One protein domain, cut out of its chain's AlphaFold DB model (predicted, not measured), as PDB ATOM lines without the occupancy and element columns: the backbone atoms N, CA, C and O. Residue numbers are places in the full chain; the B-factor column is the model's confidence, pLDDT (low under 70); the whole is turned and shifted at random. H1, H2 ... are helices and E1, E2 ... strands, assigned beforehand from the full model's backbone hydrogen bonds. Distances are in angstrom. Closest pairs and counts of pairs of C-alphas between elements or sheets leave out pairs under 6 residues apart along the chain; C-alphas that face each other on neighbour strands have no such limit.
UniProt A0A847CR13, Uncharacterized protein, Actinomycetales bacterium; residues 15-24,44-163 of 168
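What this domain is: This is residues 15 to 24 and 44 to 163 of the 168 residues of an uncharacterized protein of Actinomycetales bacterium (UniProt A0A847CR13). A strongly twisted sheet of four parallel strands stands in the middle, with H5 packed over one face and H6 over the other, three layers with helices on both faces of the sheet. Long H4 runs over the E2 edge on the same face as H5, H3 lies at one far end of the longest axis, and little H1 and H2 lie at the other, near H6. The printed part has 130 residues, with six named helices and four named strands in the order E1 H1 H2 E2 H3 H4 E3 H5 E4 H6; the sheet's order is E2 E1 E3 E4, and the class is mixed, helices and strands. It is compact, with a radius of gyration of the C-alphas of 15.0 A, and spans 48 by 33 by 21 A.

Where its parts are: E1, residues 15 to 20, begins at C-alpha 15, (181.026, 209.379, 168.442). After the cut come H1, residues 44 to 49, H2, residues 55 to 58, and E2, residues 62 to 67, 16.0 A long. H3 holds residues 75 to 84, and H4, residues 87 to 107, is 30.3 A long, from C-alpha 87 at (156.182, 209.514, 152.962). E3, residues 114 to 118, H5, residues 120 to 129, and E4, residues 134 to 138, follow. H6, residues 147 to 162, is 22.4 A long, has a kink of 32 degrees near residue 156 and ends at C-alpha 162, (192.422, 218.263, 165.993).

How they stand to each other: E1 pairs with E2 (N 18 and O 64, 2.9 A) and E3 (N 17 and O 116, 2.8 A), and E3 with E4 (N 117 and O 136, 2.8 A). E3, H5, E4 form a strand-helix-strand unit, two parallel neighbour strands with a helix between, its crossover right-handed; E2, H3 H4, E3 form a split one, with E1 between the strands, also right-handed. H5 is on the sheet, its closest C-alphas to E3 being Glu 123 and Gly 117, 4.2 A. H4, on the same face, runs along E2 at a height over the sheet of 8.5 A; its C-alpha 97 is 5.9 A from that of Phe 67. H3 only grazes the sheet, with residues 75 to 78. H6, on the opposite face, is over E3 and E4 at a height of 8.7 A. With residues 147 to 154 alone it touches H1, closest C-alphas Pro 147 and Ala 48, 4.8 A, at a steep tilt of 45 degrees, the same way. H2 is close to H6 but not clearly touching, 6.6 A between C-alphas 57 and 158. Every O i to N i+4 pair is within hydrogen-bond range in H1, H3, H4 and H5, and 9 of 12 in H6; H2 is too short for such a pair.

The domain as a whole: The C-alphas of Pro 52 and Ser 86 are the two farthest apart, 48.2 A. Residues 25 to 43 are cut out, and C-alphas 24 and 44 are 16.6 A apart across the cut. Of the links that are printed whole, none is long. Mean pLDDT of the printed part is 89.3; residues 22 to 24 and 162 to 163 are under 70.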
ATOM      1  N   VAL A  15     182.021 210.447 168.357       94.50
ATOM      2  CA  VAL A  15     181.026 209.379 168.442       94.50
ATOM      3  C   VAL A  15     180.999 208.634 167.115       94.50
ATOM      4  O   VAL A  15     180.809 209.243 166.061       94.50
ATOM      5  N   PHE A  16     181.202 207.324 167.165       94.81
ATOM      6  CA  PHE A  16     180.994 206.432 166.033       94.81
ATOM      7  C   PHE A  16     179.502 206.139 165.896       94.81
ATOM      8  O   PHE A  16     178.819 205.861 166.881       94.81
ATOM      9  N   VAL A  17     178.988 206.228 164.675       94.94
ATOM     10  CA  VAL A  17     177.582 205.983 164.377       94.94
ATOM     11  C   VAL A  17     177.470 205.016 163.206       94.94
ATOM     12  O   VAL A  17     177.869 205.323 162.083       94.94
ATOM     13  N   THR A  18     176.922 203.843 163.472       93.81
ATOM     14  CA  THR A  18     176.556 202.807 162.498       93.81
ATOM     15  C   THR A  18     175.111 203.011 162.035       93.81
ATOM     16  O   THR A  18     174.387 203.874 162.537       93.81
ATOM     17  N   LEU A  19     174.671 202.263 161.019       92.19
ATOM     18  CA  LEU A  19     173.335 202.472 160.456       92.19
ATOM     19  C   LEU A  19     172.227 201.933 161.369       92.19
ATOM     20  O   LEU A  19     171.300 202.669 161.704       92.19
ATOM     21  N   ASN A  20     172.313 200.656 161.728       88.31
ATOM     22  CA  ASN A  20     171.367 199.936 162.567       88.31
ATOM     23  C   ASN A  20     172.045 198.693 163.149       88.31
ATOM     24  O   ASN A  20     173.038 198.203 162.608       88.31
ATOM     25  N   LYS A  21     171.450 198.156 164.216       76.06
ATOM     26  CA  LYS A  21     171.925 196.948 164.886       76.06
ATOM     27  C   LYS A  21     172.115 195.795 163.892       76.06
ATOM     28  O   LYS A  21     171.227 195.520 163.085       76.06
ATOM     29  N   GLY A  22     173.241 195.089 164.000       62.94
ATOM     30  CA  GLY A  22     173.509 193.868 163.237       62.94
ATOM     31  C   GLY A  22     172.628 192.679 163.657       62.94
ATOM     32  O   GLY A  22     171.842 192.750 164.602       62.94
ATOM     33  N   SER A  23     172.772 191.541 162.976       56.00
ATOM     34  CA  SER A  23     171.962 190.316 163.152       56.00
ATOM     35  C   SER A  23     172.165 189.548 164.473       56.00
ATOM     36  O   SER A  23     171.825 188.370 164.562       56.00
ATOM     37  N   GLY A  24     172.697 190.186 165.518       53.22
ATOM     38  CA  GLY A  24     172.871 189.581 166.839       53.22
ATOM     39  C   GLY A  24     171.553 189.494 167.614       53.22
ATOM     40  O   GLY A  24     170.951 190.514 167.973       53.22
ATOM     41  N   LEU A  44     187.337 194.637 164.977       85.75
ATOM     42  CA  LEU A  44     188.268 195.222 164.003       85.75
ATOM     43  C   LEU A  44     188.466 196.721 164.253       85.75
ATOM     44  O   LEU A  44     189.592 197.222 164.220       85.75
ATOM     45  N   LEU A  45     187.374 197.434 164.544       87.69
ATOM     46  CA  LEU A  45     187.423 198.843 164.924       87.69
ATOM     47  C   LEU A  45     188.101 199.012 166.291       87.69
ATOM     48  O   LEU A  45     188.936 199.901 166.445       87.69
ATOM     49  N   ALA A  46     187.787 198.153 167.262       86.56
ATOM     50  CA  ALA A  46     188.391 198.204 168.591       86.56
ATOM     51  C   ALA A  46     189.913 197.960 168.558       86.56
ATOM     52  O   ALA A  46     190.669 198.718 169.167       86.56
ATOM     53  N   GLU A  47     190.377 196.959 167.807       87.81
ATOM     54  CA  GLU A  47     191.800 196.664 167.609       87.81
ATOM     55  C   GLU A  47     192.520 197.813 166.900       87.81
ATOM     56  O   GLU A  47     193.616 198.201 167.304       87.81
ATOM     57  N   ALA A  48     191.890 198.415 165.886       89.88
ATOM     58  CA  ALA A  48     192.435 199.587 165.211       89.88
ATOM     59  C   ALA A  48     192.534 200.809 166.140       89.88
ATOM     60  O   ALA A  48     193.536 201.525 166.096       89.88
ATOM     61  N   ILE A  49     191.537 201.035 167.007       89.75
ATOM     62  CA  ILE A  49     191.585 202.081 168.044       89.75
ATOM     63  C   ILE A  49     192.707 201.810 169.047       89.75
ATOM     64  O   ILE A  49     193.359 202.753 169.482       89.75
ATOM     65  N   GLY A  50     192.955 200.548 169.401       84.94
ATOM     66  CA  GLY A  50     194.014 200.156 170.333       84.94
ATOM     67  C   GLY A  50     195.438 200.404 169.825       84.94
ATOM     68  O   GLY A  50     196.389 200.248 170.590       84.94
ATOM     69  N   GLN A  51     195.618 200.788 168.558       87.44
ATOM     70  CA  GLN A  51     196.943 201.074 168.017       87.44
ATOM     71  C   GLN A  51     197.527 202.389 168.571       87.44
ATOM     72  O   GLN A  51     196.803 203.386 168.708       87.44
ATOM     73  N   PRO A  52     198.856 202.450 168.800       85.25
ATOM     74  CA  PRO A  52     199.533 203.678 169.209       85.25
ATOM     75  C   PRO A  52     199.290 204.838 168.235       85.25
ATOM     76  O   PRO A  52     199.339 204.671 167.011       85.25
ATOM     77  N   GLY A  53     199.048 206.033 168.768       83.31
ATOM     78  CA  GLY A  53     198.694 207.235 168.010       83.31
ATOM     79  C   GLY A  53     197.208 207.348 167.638       83.31
ATOM     80  O   GLY A  53     196.763 208.433 167.260       83.31
ATOM     81  N   ILE A  54     196.438 206.255 167.708       88.81
ATOM     82  CA  ILE A  54     194.985 206.238 167.462       88.81
ATOM     83  C   ILE A  54     194.235 206.221 168.794       88.81
ATOM     84  O   ILE A  54     193.265 206.967 168.960       88.81
ATOM     85  N   GLN A  55     194.719 205.437 169.759       87.56
ATOM     86  CA  GLN A  55     194.130 205.321 171.091       87.56
ATOM     87  C   GLN A  55     194.039 206.672 171.816       87.56
ATOM     88  O   GLN A  55     193.076 206.936 172.525       87.56
ATOM     89  N   GLU A  56     194.996 207.571 171.612       85.94
ATOM     90  CA  GLU A  56     195.033 208.900 172.226       85.94
ATOM     91  C   GLU A  56     193.951 209.838 171.667       85.94
ATOM     92  O   GLU A  56     193.604 210.838 172.297       85.94
ATOM     93  N   VAL A  57     193.426 209.534 170.476       88.44
ATOM     94  CA  VAL A  57     192.408 210.341 169.786       88.44
ATOM     95  C   VAL A  57     191.014 209.741 169.926       88.44
ATOM     96  O   VAL A  57     190.048 210.494 170.045       88.44
ATOM     97  N   PHE A  58     190.907 208.411 169.871       89.75
ATOM     98  CA  PHE A  58     189.633 207.687 169.807       89.75
ATOM     99  C   PHE A  58     189.411 206.723 170.975       89.75
ATOM    100  O   PHE A  58     188.342 206.125 171.077       89.75
ATOM    101  N   GLY A  59     190.401 206.527 171.847       87.38
ATOM    102  CA  GLY A  59     190.256 205.694 173.034       87.38
ATOM    103  C   GLY A  59     189.191 206.272 173.959       87.38
ATOM    104  O   GLY A  59     189.275 207.426 174.372       87.38
ATOM    105  N   GLY A  60     188.173 205.470 174.267       86.31
ATOM    106  CA  GLY A  60     187.009 205.940 175.019       86.31
ATOM    107  C   GLY A  60     185.956 206.662 174.176       86.31
ATOM    108  O   GLY A  60     185.024 207.244 174.730       86.31
ATOM    109  N   ALA A  61     186.071 206.653 172.848       89.56
ATOM    110  CA  ALA A  61     184.982 207.088 171.988       89.56
ATOM    111  C   ALA A  61     183.782 206.142 172.113       89.56
ATOM    112  O   ALA A  61     183.918 204.928 172.264       89.56
ATOM    113  N   TYR A  62     182.595 206.726 172.024       90.31
ATOM    114  CA  TYR A  62     181.330 206.016 172.112       90.31
ATOM    115  C   TYR A  62     180.861 205.532 170.727       90.31
ATOM    116  O   TYR A  62     181.119 206.217 169.736       90.31
ATOM    117  N   ILE A  63     180.167 204.389 170.648       90.88
ATOM    118  CA  ILE A  63     179.580 203.845 169.411       90.88
ATOM    119  C   ILE A  63     178.076 203.595 169.571       90.88
ATOM    120  O   ILE A  63     177.625 203.101 170.604       90.88
ATOM    121  N   THR A  64     177.294 203.951 168.552       91.94
ATOM    122  CA  THR A  64     175.828 203.856 168.566       91.94
ATOM    123  C   THR A  64     175.251 203.694 167.160       91.94
ATOM    124  O   THR A  64     175.962 203.864 166.179       91.94
ATOM    125  N   ASP A  65     173.955 203.416 167.047       92.50
ATOM    126  CA  ASP A  65     173.244 203.296 165.766       92.50
ATOM    127  C   ASP A  65     172.413 204.545 165.434       92.50
ATOM    128  O   ASP A  65     171.859 205.195 166.321       92.50
ATOM    129  N   PHE A  66     172.241 204.866 164.149       94.38
ATOM    130  CA  PHE A  66     171.290 205.903 163.737       94.38
ATOM    131  C   PHE A  66     169.839 205.412 163.866       94.38
ATOM    132  O   PHE A  66     169.014 206.067 164.498       94.38
ATOM    133  N   PHE A  67     169.517 204.248 163.293       91.69
ATOM    134  CA  PHE A  67     168.191 203.635 163.382       91.69
ATOM    135  C   PHE A  67     168.148 202.614 164.521       91.69
ATOM    136  O   PHE A  67     168.711 201.524 164.420       91.69
ATOM    137  N   LYS A  68     167.437 202.966 165.595       86.75
ATOM    138  CA  LYS A  68     167.315 202.174 166.825       86.75
ATOM    139  C   LYS A  68     165.898 201.652 167.028       86.75
ATOM    140  O   LYS A  68     164.926 202.312 166.672       86.75
ATOM    141  N   GLY A  69     165.782 200.470 167.635       81.44
ATOM    142  CA  GLY A  69     164.486 199.885 168.002       81.44
ATOM    143  C   GLY A  69     163.599 199.494 166.815       81.44
ATOM    144  O   GLY A  69     162.409 199.249 166.999       81.44
ATOM    145  N   LEU A  70     164.157 199.441 165.601       84.56
ATOM    146  CA  LEU A  70     163.454 198.946 164.421       84.56
ATOM    147  C   LEU A  70     163.727 197.445 164.228       84.56
ATOM    148  O   LEU A  70     164.833 196.994 164.517       84.56
ATOM    149  N   PRO A  71     162.754 196.668 163.712       82.69
ATOM    150  CA  PRO A  71     162.931 195.232 163.483       82.69
ATOM    151  C   PRO A  71     164.109 194.828 162.569       82.69
ATOM    152  O   PRO A  71     164.706 193.783 162.825       82.69
ATOM    153  N   PRO A  72     164.449 195.572 161.494       85.56
ATOM    154  CA  PRO A  72     165.510 195.169 160.577       85.56
ATOM    155  C   PRO A  72     166.903 195.157 161.209       85.56
ATOM    156  O   PRO A  72     167.334 196.135 161.816       85.56
ATOM    157  N   SER A  73     167.643 194.079 160.952       81.81
ATOM    158  CA  SER A  73     169.030 193.903 161.397       81.81
ATOM    159  C   SER A  73     170.067 194.013 160.272       81.81
ATOM    160  O   SER A  73     171.225 193.646 160.445       81.81
ATOM    161  N   THR A  74     169.639 194.433 159.077       84.38
ATOM    162  CA  THR A  74     170.497 194.631 157.902       84.38
ATOM    163  C   THR A  74     170.086 195.904 157.174       84.38
ATOM    164  O   THR A  74     168.908 196.275 157.174       84.38
ATOM    165  N   THR A  75     171.038 196.540 156.495       86.38
ATOM    166  CA  THR A  75     170.794 197.735 155.677       86.38
ATOM    167  C   THR A  75     169.724 197.505 154.610       86.38
ATOM    168  O   THR A  75     168.844 198.342 154.418       86.38
ATOM    169  N   GLY A  76     169.760 196.355 153.926       88.38
ATOM    170  CA  GLY A  76     168.793 196.021 152.877       88.38
ATOM    171  C   GLY A  76     167.363 195.934 153.412       88.38
ATOM    172  O   GLY A  76     166.461 196.576 152.874       88.38
ATOM    173  N   SER A  77     167.162 195.211 154.516       90.19
ATOM    174  CA  SER A  77     165.847 195.086 155.154       90.19
ATOM    175  C   SER A  77     165.370 196.405 155.767       90.19
ATOM    176  O   SER A  77     164.169 196.672 155.778       90.19
ATOM    177  N   LEU A  78     166.287 197.250 156.250       92.00
ATOM    178  CA  LEU A  78     165.957 198.592 156.724       92.00
ATOM    179  C   LEU A  78     165.450 199.476 155.583       92.00
ATOM    180  O   LEU A  78     164.416 200.118 155.737       92.00
ATOM    181  N   ASN A  79     166.135 199.484 154.438       91.69
ATOM    182  CA  ASN A  79     165.698 200.259 153.277       91.69
ATOM    183  C   ASN A  79     164.321 199.788 152.786       91.69
ATOM    184  O   ASN A  79     163.433 200.614 152.622       91.69
ATOM    185  N   LEU A  80     164.096 198.471 152.681       94.69
ATOM    186  CA  LEU A  80     162.781 197.919 152.330       94.69
ATOM    187  C   LEU A  80     161.683 198.342 153.315       94.69
ATOM    188  O   LEU A  80     160.584 198.701 152.893       94.69
ATOM    189  N   LEU A  81     161.973 198.333 154.622       93.19
ATOM    190  CA  LEU A  81     161.037 198.833 155.627       93.19
ATOM    191  C   LEU A  81     160.737 200.314 155.385       93.19
ATOM    192  O   LEU A  81     159.569 200.687 155.307       93.19
ATOM    193  N   LEU A  82     161.763 201.153 155.256       93.56
ATOM    194  CA  LEU A  82     161.593 202.592 155.064       93.56
ATOM    195  C   LEU A  82     160.832 202.924 153.776       93.56
ATOM    196  O   LEU A  82     160.038 203.861 153.792       93.56
ATOM    197  N   ASP A  83     161.047 202.167 152.703       94.94
ATOM    198  CA  ASP A  83     160.378 202.345 151.409       94.94
ATOM    199  C   ASP A  83     158.925 201.844 151.425       94.94
ATOM    200  O   ASP A  83     158.086 202.341 150.674       94.94
ATOM    201  N   SER A  84     158.596 200.892 152.307       96.38
ATOM    202  CA  SER A  84     157.219 200.412 152.506       96.38
ATOM    203  C   SER A  84     156.325 201.400 153.268       96.38
ATOM    204  O   SER A  84     155.099 201.273 153.256       96.38
ATOM    205  N   LEU A  85     156.922 202.383 153.951       94.81
ATOM    206  CA  LEU A  85     156.193 203.401 154.699       94.81
ATOM    207  C   LEU A  85     155.654 204.489 153.764       94.81
ATOM    208  O   LEU A  85     156.281 204.873 152.780       94.81
ATOM    209  N   SER A  86     154.513 205.084 154.128       97.75
ATOM    210  CA  SER A  86     154.083 206.332 153.491       97.75
ATOM    211  C   SER A  86     155.117 207.437 153.733       97.75
ATOM    212  O   SER A  86     155.775 207.453 154.772       97.75
ATOM    213  N   ALA A  87     155.217 208.416 152.829       96.44
ATOM    214  CA  ALA A  87     156.182 209.514 152.962       96.44
ATOM    215  C   ALA A  87     156.093 210.240 154.323       96.44
ATOM    216  O   ALA A  87     157.111 210.594 154.915       96.44
ATOM    217  N   ILE A  88     154.877 210.410 154.859       96.88
ATOM    218  CA  ILE A  88     154.652 211.015 156.181       96.88
ATOM    219  C   ILE A  88     155.174 210.102 157.296       96.88
ATOM    220  O   ILE A  88     155.838 210.580 158.216       96.88
ATOM    221  N   ALA A  89     154.877 208.802 157.235       94.75
ATOM    222  CA  ALA A  89     155.342 207.844 158.233       94.75
ATOM    223  C   ALA A  89     156.870 207.717 158.205       94.75
ATOM    224  O   ALA A  89     157.503 207.800 159.253       94.75
ATOM    225  N   GLN A  90     157.466 207.623 157.016       95.56
ATOM    226  CA  GLN A  90     158.913 207.596 156.831       95.56
ATOM    227  C   GLN A  90     159.570 208.853 157.421       95.56
ATOM    228  O   GLN A  90     160.510 208.744 158.209       95.56
ATOM    229  N   ALA A  91     159.049 210.044 157.110       94.88
ATOM    230  CA  ALA A  91     159.575 211.300 157.638       94.88
ATOM    231  C   ALA A  91     159.507 211.364 159.171       94.88
ATOM    232  O   ALA A  91     160.483 211.768 159.805       94.88
ATOM    233  N   ARG A  92     158.390 210.923 159.768       94.25
ATOM    234  CA  ARG A  92     158.224 210.848 161.229       94.25
ATOM    235  C   ARG A  92     159.197 209.861 161.866       94.25
ATOM    236  O   ARG A  92     159.811 210.202 162.870       94.25
ATOM    237  N   THR A  93     159.370 208.679 161.278       93.12
ATOM    238  CA  THR A  93     160.329 207.678 161.761       93.12
ATOM    239  C   THR A  93     161.746 208.239 161.758       93.12
ATOM    240  O   THR A  93     162.426 208.186 162.776       93.12
ATOM    241  N   VAL A  94     162.182 208.846 160.650       94.69
ATOM    242  CA  VAL A  94     163.522 209.447 160.553       94.69
ATOM    243  C   VAL A  94     163.693 210.587 161.560       94.69
ATOM    244  O   VAL A  94     164.726 210.659 162.219       94.69
ATOM    245  N   GLN A  95     162.690 211.457 161.716       95.12
ATOM    246  CA  GLN A  95     162.736 212.549 162.692       95.12
ATOM    247  C   GLN A  95     162.822 212.030 164.135       95.12
ATOM    248  O   GLN A  95     163.532 212.607 164.953       95.12
ATOM    249  N   ALA A  96     162.131 210.932 164.450       91.94
ATOM    250  CA  ALA A  96     162.233 210.300 165.758       91.94
ATOM    251  C   ALA A  96     163.646 209.751 166.012       91.94
ATOM    252  O   ALA A  96     164.175 209.936 167.104       91.94
ATOM    253  N   MET A  97     164.278 209.125 165.013       94.12
ATOM    254  CA  MET A  97     165.652 208.615 165.135       94.12
ATOM    255  C   MET A  97     166.677 209.738 165.333       94.12
ATOM    256  O   MET A  97     167.554 209.634 166.186       94.12
ATOM    257  N   GLU A  98     166.525 210.837 164.594       94.81
ATOM    258  CA  GLU A  98     167.332 212.053 164.739       94.81
ATOM    259  C   GLU A  98     167.235 212.619 166.165       94.81
ATOM    260  O   GLU A  98     168.253 212.776 166.836       94.81
ATOM    261  N   ALA A  99     166.013 212.808 166.676       92.56
ATOM    262  CA  ALA A  99     165.785 213.312 168.031       92.56
ATOM    263  C   ALA A  99     166.326 212.368 169.123       92.56
ATOM    264  O   ALA A  99     166.804 212.828 170.162       92.56
ATOM    265  N   LEU A 100     166.260 211.050 168.905       91.38
ATOM    266  CA  LEU A 100     166.848 210.068 169.818       91.38
ATOM    267  C   LEU A 100     168.373 210.188 169.859       91.38
ATOM    268  O   LEU A 100     168.936 210.235 170.952       91.38
ATOM    269  N   LEU A 101     169.030 210.289 168.700       93.25
ATOM    270  CA  LEU A 101     170.481 210.461 168.629       93.25
ATOM    271  C   LEU A 101     170.918 211.788 169.264       93.25
ATOM    272  O   LEU A 101     171.853 211.801 170.057       93.25
ATOM    273  N   GLU A 102     170.232 212.899 168.989       93.12
ATOM    274  CA  GLU A 102     170.538 214.190 169.623       93.12
ATOM    275  C   GLU A 102     170.405 214.134 171.148       93.12
ATOM    276  O   GLU A 102     171.274 214.624 171.873       93.12
ATOM    277  N   ARG A 103     169.341 213.496 171.647       90.88
ATOM    278  CA  ARG A 103     169.135 213.302 173.084       90.88
ATOM    279  C   ARG A 103     170.252 212.469 173.708       90.88
ATOM    280  O   ARG A 103     170.704 212.786 174.803       90.88
ATOM    281  N   GLU A 104     170.694 211.418 173.034       90.12
ATOM    282  CA  GLU A 104     171.789 210.562 173.489       90.12
ATOM    283  C   GLU A 104     173.122 211.315 173.532       90.12
ATOM    284  O   GLU A 104     173.801 211.292 174.557       90.12
ATOM    285  N   LEU A 105     173.453 212.066 172.476       90.69
ATOM    286  CA  LEU A 105     174.628 212.941 172.455       90.69
ATOM    287  C   LEU A 105     174.582 213.957 173.604       90.69
ATOM    288  O   LEU A 105     175.588 214.171 174.278       90.69
ATOM    289  N   HIS A 106     173.411 214.537 173.878       89.38
ATOM    290  CA  HIS A 106     173.228 215.447 175.003       89.38
ATOM    291  C   HIS A 106     173.471 214.765 176.361       89.38
ATOM    292  O   HIS A 106     174.187 215.316 177.195       89.38
ATOM    293  N   ILE A 107     172.931 213.558 176.576       86.44
ATOM    294  CA  ILE A 107     173.128 212.777 177.814       86.44
ATOM    295  C   ILE A 107     174.609 212.440 178.032       86.44
ATOM    296  O   ILE A 107     175.091 212.504 179.160       86.44
ATOM    297  N   LEU A 108     175.339 212.137 176.959       84.62
ATOM    298  CA  LEU A 108     176.781 211.870 176.993       84.62
ATOM    299  C   LEU A 108     177.634 213.137 177.191       84.62
ATOM    300  O   LEU A 108     178.862 213.056 177.235       84.62
ATOM    301  N   GLY A 109     177.010 214.316 177.286       87.25
ATOM    302  CA  GLY A 109     177.709 215.594 177.402       87.25
ATOM    303  C   GLY A 109     178.436 216.006 176.121       87.25
ATOM    304  O   GLY A 109     179.381 216.793 176.173       87.25
ATOM    305  N   CYS A 110     178.046 215.473 174.961       86.81
ATOM    306  CA  CYS A 110     178.628 215.803 173.666       86.81
ATOM    307  C   CYS A 110     178.053 217.124 173.141       86.81
ATOM    308  O   CYS A 110     177.013 217.141 172.489       86.81
ATOM    309  N   GLU A 111     178.744 218.244 173.368       82.62
ATOM    310  CA  GLU A 111     178.288 219.543 172.847       82.62
ATOM    311  C   GLU A 111     178.456 219.661 171.326       82.62
ATOM    312  O   GLU A 111     177.558 220.114 170.619       82.62
ATOM    313  N   ARG A 112     179.638 219.297 170.810       88.69
ATOM    314  CA  ARG A 112     179.996 219.397 169.381       88.69
ATOM    315  C   ARG A 112     180.958 218.276 168.961       88.69
ATOM    316  O   ARG A 112     182.083 218.576 168.544       88.69
ATOM    317  N   PRO A 113     180.556 217.001 169.096       93.00
ATOM    318  CA  PRO A 113     181.391 215.878 168.708       93.00
ATOM    319  C   PRO A 113     181.642 215.873 167.196       93.00
ATOM    320  O   PRO A 113     180.864 216.407 166.398       93.00
ATOM    321  N   LEU A 114     182.728 215.219 166.795       95.12
ATOM    322  CA  LEU A 114     182.835 214.661 165.455       95.12
ATOM    323  C   LEU A 114     182.006 213.371 165.410       95.12
ATOM    324  O   LEU A 114     182.291 212.437 166.155       95.12
ATOM    325  N   LEU A 115     181.011 213.316 164.532       96.88
ATOM    326  CA  LEU A 115     180.282 212.088 164.240       96.88
ATOM    327  C   LEU A 115     181.017 211.332 163.132       96.88
ATOM    328  O   LEU A 115     181.281 211.888 162.061       96.88
ATOM    329  N   ILE A 116     181.359 210.076 163.392       96.38
ATOM    330  CA  ILE A 116     182.004 209.200 162.417       96.38
ATOM    331  C   ILE A 116     180.991 208.164 161.950       96.38
ATOM    332  O   ILE A 116     180.640 207.262 162.700       96.38
ATOM    333  N   GLY A 117     180.524 208.300 160.710       96.50
ATOM    334  CA  GLY A 117     179.657 207.316 160.073       96.50
ATOM    335  C   GLY A 117     180.445 206.066 159.707       96.50
ATOM    336  O   GLY A 117     181.365 206.144 158.896       96.50
ATOM    337  N   VAL A 118     180.082 204.925 160.282       94.31
ATOM    338  CA  VAL A 118     180.664 203.621 159.950       94.31
ATOM    339  C   VAL A 118     179.872 203.022 158.790       94.31
ATOM    340  O   VAL A 118     178.740 202.565 158.955       94.31
ATOM    341  N   GLY A 119     180.457 203.063 157.596       93.44
ATOM    342  CA  GLY A 119     179.804 202.690 156.347       93.44
ATOM    343  C   GLY A 119     179.109 203.860 155.642       93.44
ATOM    344  O   GLY A 119     178.684 204.853 156.244       93.44
ATOM    345  N   ARG A 120     178.967 203.727 154.317       93.88
ATOM    346  CA  ARG A 120     178.475 204.798 153.430       93.88
ATOM    347  C   ARG A 120     177.046 205.239 153.748       93.88
ATOM    348  O   ARG A 120     176.733 206.424 153.655       93.88
ATOM    349  N   ASP A 121     176.168 204.306 154.109       93.69
ATOM    350  CA  ASP A 121     174.770 204.625 154.413       93.69
ATOM    351  C   ASP A 121     174.630 205.388 155.735       93.69
ATOM    352  O   ASP A 121     173.875 206.361 155.791       93.69
ATOM    353  N   ALA A 122     175.393 205.008 156.768       95.12
ATOM    354  CA  ALA A 122     175.428 205.728 158.038       95.12
ATOM    355  C   ALA A 122     175.941 207.161 157.833       95.12
ATOM    356  O   ALA A 122     175.282 208.120 158.238       95.12
ATOM    357  N   GLU A 123     177.052 207.328 157.104       96.69
ATOM    358  CA  GLU A 123     177.561 208.653 156.735       96.69
ATOM    359  C   GLU A 123     176.503 209.480 155.989       96.69
ATOM    360  O   GLU A 123     176.274 210.646 156.326       96.69
ATOM    361  N   ARG A 124     175.829 208.891 154.991       95.75
ATOM    362  CA  ARG A 124     174.799 209.581 154.202       95.75
ATOM    363  C   ARG A 124     173.665 210.098 155.085       95.75
ATOM    364  O   ARG A 124     173.243 211.244 154.918       95.75
ATOM    365  N   TRP A 125     173.171 209.279 156.013       96.06
ATOM    366  CA  TRP A 125     172.108 209.679 156.936       96.06
ATOM    367  C   TRP A 125     172.559 210.775 157.899       96.06
ATOM    368  O   TRP A 125     171.863 211.783 158.028       96.06
ATOM    369  N   LEU A 126     173.754 210.646 158.481       97.06
ATOM    370  CA  LEU A 126     174.335 211.669 159.349       97.06
ATOM    371  C   LEU A 126     174.491 213.007 158.628       97.06
ATOM    372  O   LEU A 126     174.041 214.026 159.135       97.06
ATOM    373  N   ARG A 127     175.060 213.028 157.417       96.50
ATOM    374  CA  ARG A 127     175.205 214.274 156.643       96.50
ATOM    375  C   ARG A 127     173.861 214.917 156.315       96.50
ATOM    376  O   ARG A 127     173.758 216.141 156.293       96.50
ATOM    377  N   LYS A 128     172.839 214.101 156.040       95.69
ATOM    378  CA  LYS A 128     171.503 214.576 155.666       95.69
ATOM    379  C   LYS A 128     170.714 215.121 156.858       95.69
ATOM    380  O   LYS A 128     169.920 216.036 156.664       95.69
ATOM    381  N   ARG A 129     170.874 214.532 158.047       95.81
ATOM    382  CA  ARG A 129     170.002 214.784 159.211       95.81
ATOM    383  C   ARG A 129     170.710 215.477 160.372       95.81
ATOM    384  O   ARG A 129     170.110 216.313 161.018       95.81
ATOM    385  N   MET A 130     172.000 215.234 160.565       94.50
ATOM    386  CA  MET A 130     172.801 215.785 161.667       94.50
ATOM    387  C   MET A 130     173.701 216.936 161.187       94.50
ATOM    388  O   MET A 130     174.891 216.982 161.494       94.50
ATOM    389  N   ASN A 131     173.161 217.858 160.383       89.31
ATOM    390  CA  ASN A 131     173.948 218.898 159.695       89.31
ATOM    391  C   ASN A 131     174.601 219.937 160.632       89.31
ATOM    392  O   ASN A 131     175.545 220.620 160.236       89.31
ATOM    393  N   SER A 132     174.119 220.037 161.871       90.38
ATOM    394  CA  SER A 132     174.681 220.864 162.941       90.38
ATOM    395  C   SER A 132     175.987 220.287 163.500       90.38
ATOM    396  O   SER A 132     176.756 221.001 164.152       90.38
ATOM    397  N   PHE A 133     176.269 219.014 163.209       92.81
ATOM    398  CA  PHE A 133     177.462 218.300 163.630       92.81
ATOM    399  C   PHE A 133     178.454 218.141 162.484       92.81
ATOM    400  O   PHE A 133     178.133 218.179 161.294       92.81
ATOM    401  N   ARG A 134     179.715 217.926 162.851       94.06
ATOM    402  CA  ARG A 134     180.744 217.558 161.882       94.06
ATOM    403  C   ARG A 134     180.631 216.070 161.610       94.06
ATOM    404  O   ARG A 134     180.588 215.293 162.556       94.06
ATOM    405  N   VAL A 135     180.636 215.694 160.335       96.06
ATOM    406  CA  VAL A 135     180.485 214.300 159.909       96.06
ATOM    407  C   VAL A 135     181.644 213.885 159.008       96.06
ATOM    408  O   VAL A 135     181.964 214.576 158.032       96.06
ATOM    409  N   VAL A 136     182.249 212.741 159.319       95.62
ATOM    410  CA  VAL A 136     183.234 212.033 158.487       95.62
ATOM    411  C   VAL A 136     182.772 210.586 158.331       95.62
ATOM    412  O   VAL A 136     182.222 210.027 159.270       95.62
ATOM    413  N   GLY A 137     182.956 209.993 157.155       95.00
ATOM    414  CA  GLY A 137     182.722 208.566 156.942       95.00
ATOM    415  C   GLY A 137     184.009 207.758 157.051       95.00
ATOM    416  O   GLY A 137     185.078 208.234 156.662       95.00
ATOM    417  N   ILE A 138     183.883 206.533 157.547       94.50
ATOM    418  CA  ILE A 138     184.863 205.456 157.388       94.50
ATOM    419  C   ILE A 138     184.168 204.243 156.768       94.50
ATOM    420  O   ILE A 138     182.937 204.144 156.781       94.50
ATOM    421  N   SER A 139     184.942 203.328 156.201       92.31
ATOM    422  CA  SER A 139     184.437 202.080 155.632       92.31
ATOM    423  C   SER A 139     183.699 201.249 156.686       92.31
ATOM    424  O   SER A 139     184.004 201.307 157.882       92.31
ATOM    425  N   HIS A 140     182.710 200.466 156.254       88.44
ATOM    426  CA  HIS A 140     182.089 199.485 157.139       88.44
ATOM    427  C   HIS A 140     183.123 198.399 157.466       88.44
ATOM    428  O   HIS A 140     183.960 198.080 156.625       88.44
ATOM    429  N   TYR A 141     183.099 197.833 158.671       80.25
ATOM    430  CA  TYR A 141     184.097 196.842 159.093       80.25
ATOM    431  C   TYR A 141     184.111 195.578 158.208       80.25
ATOM    432  O   TYR A 141     185.150 194.948 158.079       80.25
ATOM    433  N   GLU A 142     182.997 195.239 157.544       79.06
ATOM    434  CA  GLU A 142     182.925 194.116 156.585       79.06
ATOM    435  C   GLU A 142     183.654 194.401 155.265       79.06
ATOM    436  O   GLU A 142     184.036 193.470 154.562       79.06
ATOM    437  N   ASP A 143     183.871 195.676 154.934       83.06
ATOM    438  CA  ASP A 143     184.585 196.093 153.724       83.06
ATOM    439  C   ASP A 143     186.105 196.177 153.952       83.06
ATOM    440  O   ASP A 143     186.846 196.592 153.057       83.06
ATOM    441  N   VAL A 144     186.584 195.848 155.159       81.69
ATOM    442  CA  VAL A 144     187.982 196.035 155.542       81.69
ATOM    443  C   VAL A 144     188.637 194.719 155.932       81.69
ATOM    444  O   VAL A 144     188.190 194.005 156.819       81.69
ATOM    445  N   GLU A 145     189.757 194.430 155.273       80.25
ATOM    446  CA  GLU A 145     190.462 193.149 155.379       80.25
ATOM    447  C   GLU A 145     191.161 192.942 156.733       80.25
ATOM    448  O   GLU A 145     191.329 191.804 157.170       80.25
ATOM    449  N   CYS A 146     191.616 194.020 157.388       83.56
ATOM    450  CA  CYS A 146     192.382 193.932 158.633       83.56
ATOM    451  C   CYS A 146     192.359 195.230 159.475       83.56
ATOM    452  O   CYS A 146     192.138 196.322 158.933       83.56
ATOM    453  N   PRO A 147     192.679 195.154 160.785       85.56
ATOM    454  CA  PRO A 147     192.744 196.320 161.673       85.56
ATOM    455  C   PRO A 147     193.674 197.435 161.174       85.56
ATOM    456  O   PRO A 147     193.351 198.614 161.305       85.56
ATOM    457  N   ASP A 148     194.795 197.096 160.531       87.88
ATOM    458  CA  ASP A 148     195.750 198.084 160.006       87.88
ATOM    459  C   ASP A 148     195.172 198.940 158.876       87.88
ATOM    460  O   ASP A 148     195.531 200.113 158.718       87.88
ATOM    461  N   ALA A 149     194.287 198.369 158.060       86.75
ATOM    462  CA  ALA A 149     193.573 199.127 157.044       86.75
ATOM    463  C   ALA A 149     192.595 200.113 157.690       86.75
ATOM    464  O   ALA A 149     192.586 201.289 157.314       86.75
ATOM    465  N   TYR A 150     191.884 199.675 158.729       87.44
ATOM    466  CA  TYR A 150     190.985 200.520 159.511       87.44
ATOM    467  C   TYR A 150     191.736 201.652 160.230       87.44
ATOM    468  O   TYR A 150     191.340 202.817 160.178       87.44
ATOM    469  N   ALA A 151     192.899 201.344 160.804       89.69
ATOM    470  CA  ALA A 151     193.786 202.301 161.452       89.69
ATOM    471  C   ALA A 151     194.225 203.436 160.508       89.69
ATOM    472  O   ALA A 151     194.310 204.599 160.913       89.69
ATOM    473  N   ARG A 152     194.461 203.142 159.220       91.44
ATOM    474  CA  ARG A 152     194.749 204.181 158.212       91.44
ATOM    475  C   ARG A 152     193.562 205.113 157.984       91.44
ATOM    476  O   ARG A 152     193.773 206.305 157.762       91.44
ATOM    477  N   GLU A 153     192.334 204.606 158.039       92.31
ATOM    478  CA  GLU A 153     191.138 205.446 157.943       92.31
ATOM    479  C   GLU A 153     190.970 206.330 159.179       92.31
ATOM    480  O   GLU A 153     190.786 207.542 159.049       92.31
ATOM    481  N   LEU A 154     191.135 205.752 160.372       92.25
ATOM    482  CA  LEU A 154     191.065 206.478 161.640       92.25
ATOM    483  C   LEU A 154     192.124 207.584 161.724       92.25
ATOM    484  O   LEU A 154     191.813 208.698 162.140       92.25
ATOM    485  N   LYS A 155     193.348 207.346 161.235       92.69
ATOM    486  CA  LYS A 155     194.385 208.388 161.127       92.69
ATOM    487  C   LYS A 155     193.942 209.569 160.257       92.69
ATOM    488  O   LYS A 155     194.209 210.717 160.608       92.69
ATOM    489  N   ARG A 156     193.221 209.322 159.156       91.25
ATOM    490  CA  ARG A 156     192.638 210.406 158.342       91.25
ATOM    491  C   ARG A 156     191.520 211.127 159.095       91.25
ATOM    492  O   ARG A 156     191.476 212.355 159.080       91.25
ATOM    493  N   ALA A 157     190.654 210.388 159.789       91.31
ATOM    494  CA  ALA A 157     189.590 210.964 160.608       91.31
ATOM    495  C   ALA A 157     190.138 211.822 161.770       91.31
ATOM    496  O   ALA A 157     189.566 212.866 162.091       91.31
ATOM    497  N   ALA A 158     191.287 211.458 162.349       89.62
ATOM    498  CA  ALA A 158     191.918 212.174 163.462       89.62
ATOM    499  C   ALA A 158     192.268 213.631 163.116       89.62
ATOM    500  O   ALA A 158     192.161 214.518 163.965       89.62
ATOM    501  N   MET A 159     192.601 213.913 161.850       88.50
ATOM    502  CA  MET A 159     192.869 215.278 161.375       88.50
ATOM    503  C   MET A 159     191.668 216.210 161.596       88.50
ATOM    504  O   MET A 159     191.821 217.403 161.866       88.50
ATOM    505  N   PHE A 160     190.454 215.661 161.539       86.56
ATOM    506  CA  PHE A 160     189.234 216.414 161.783       86.56
ATOM    507  C   PHE A 160     189.041 216.677 163.283       86.56
ATOM    508  O   PHE A 160     188.614 217.772 163.650       86.56
ATOM    509  N   VAL A 161     189.437 215.767 164.170       82.56
ATOM    510  CA  VAL A 161     189.329 215.961 165.628       82.56
ATOM    511  C   VAL A 161     190.212 217.121 166.120       82.56
ATOM    512  O   VAL A 161     189.775 217.915 166.957       82.56
ATOM    513  N   SER A 162     191.415 217.276 165.555       66.88
ATOM    514  CA  SER A 162     192.422 218.263 165.993       66.88
ATOM    515  C   SER A 162     192.268 219.672 165.404       66.88
ATOM    516  O   SER A 162     192.842 220.622 165.930       66.88
ATOM    517  N   SER A 163     191.459 219.852 164.354       58.97
ATOM    518  CA  SER A 163     191.242 221.140 163.652       58.97
ATOM    519  C   SER A 163     190.597 222.283 164.478       58.97
ATOM    520  O   SER A 163     190.143 223.274 163.909       58.97
TER     521      SER A 163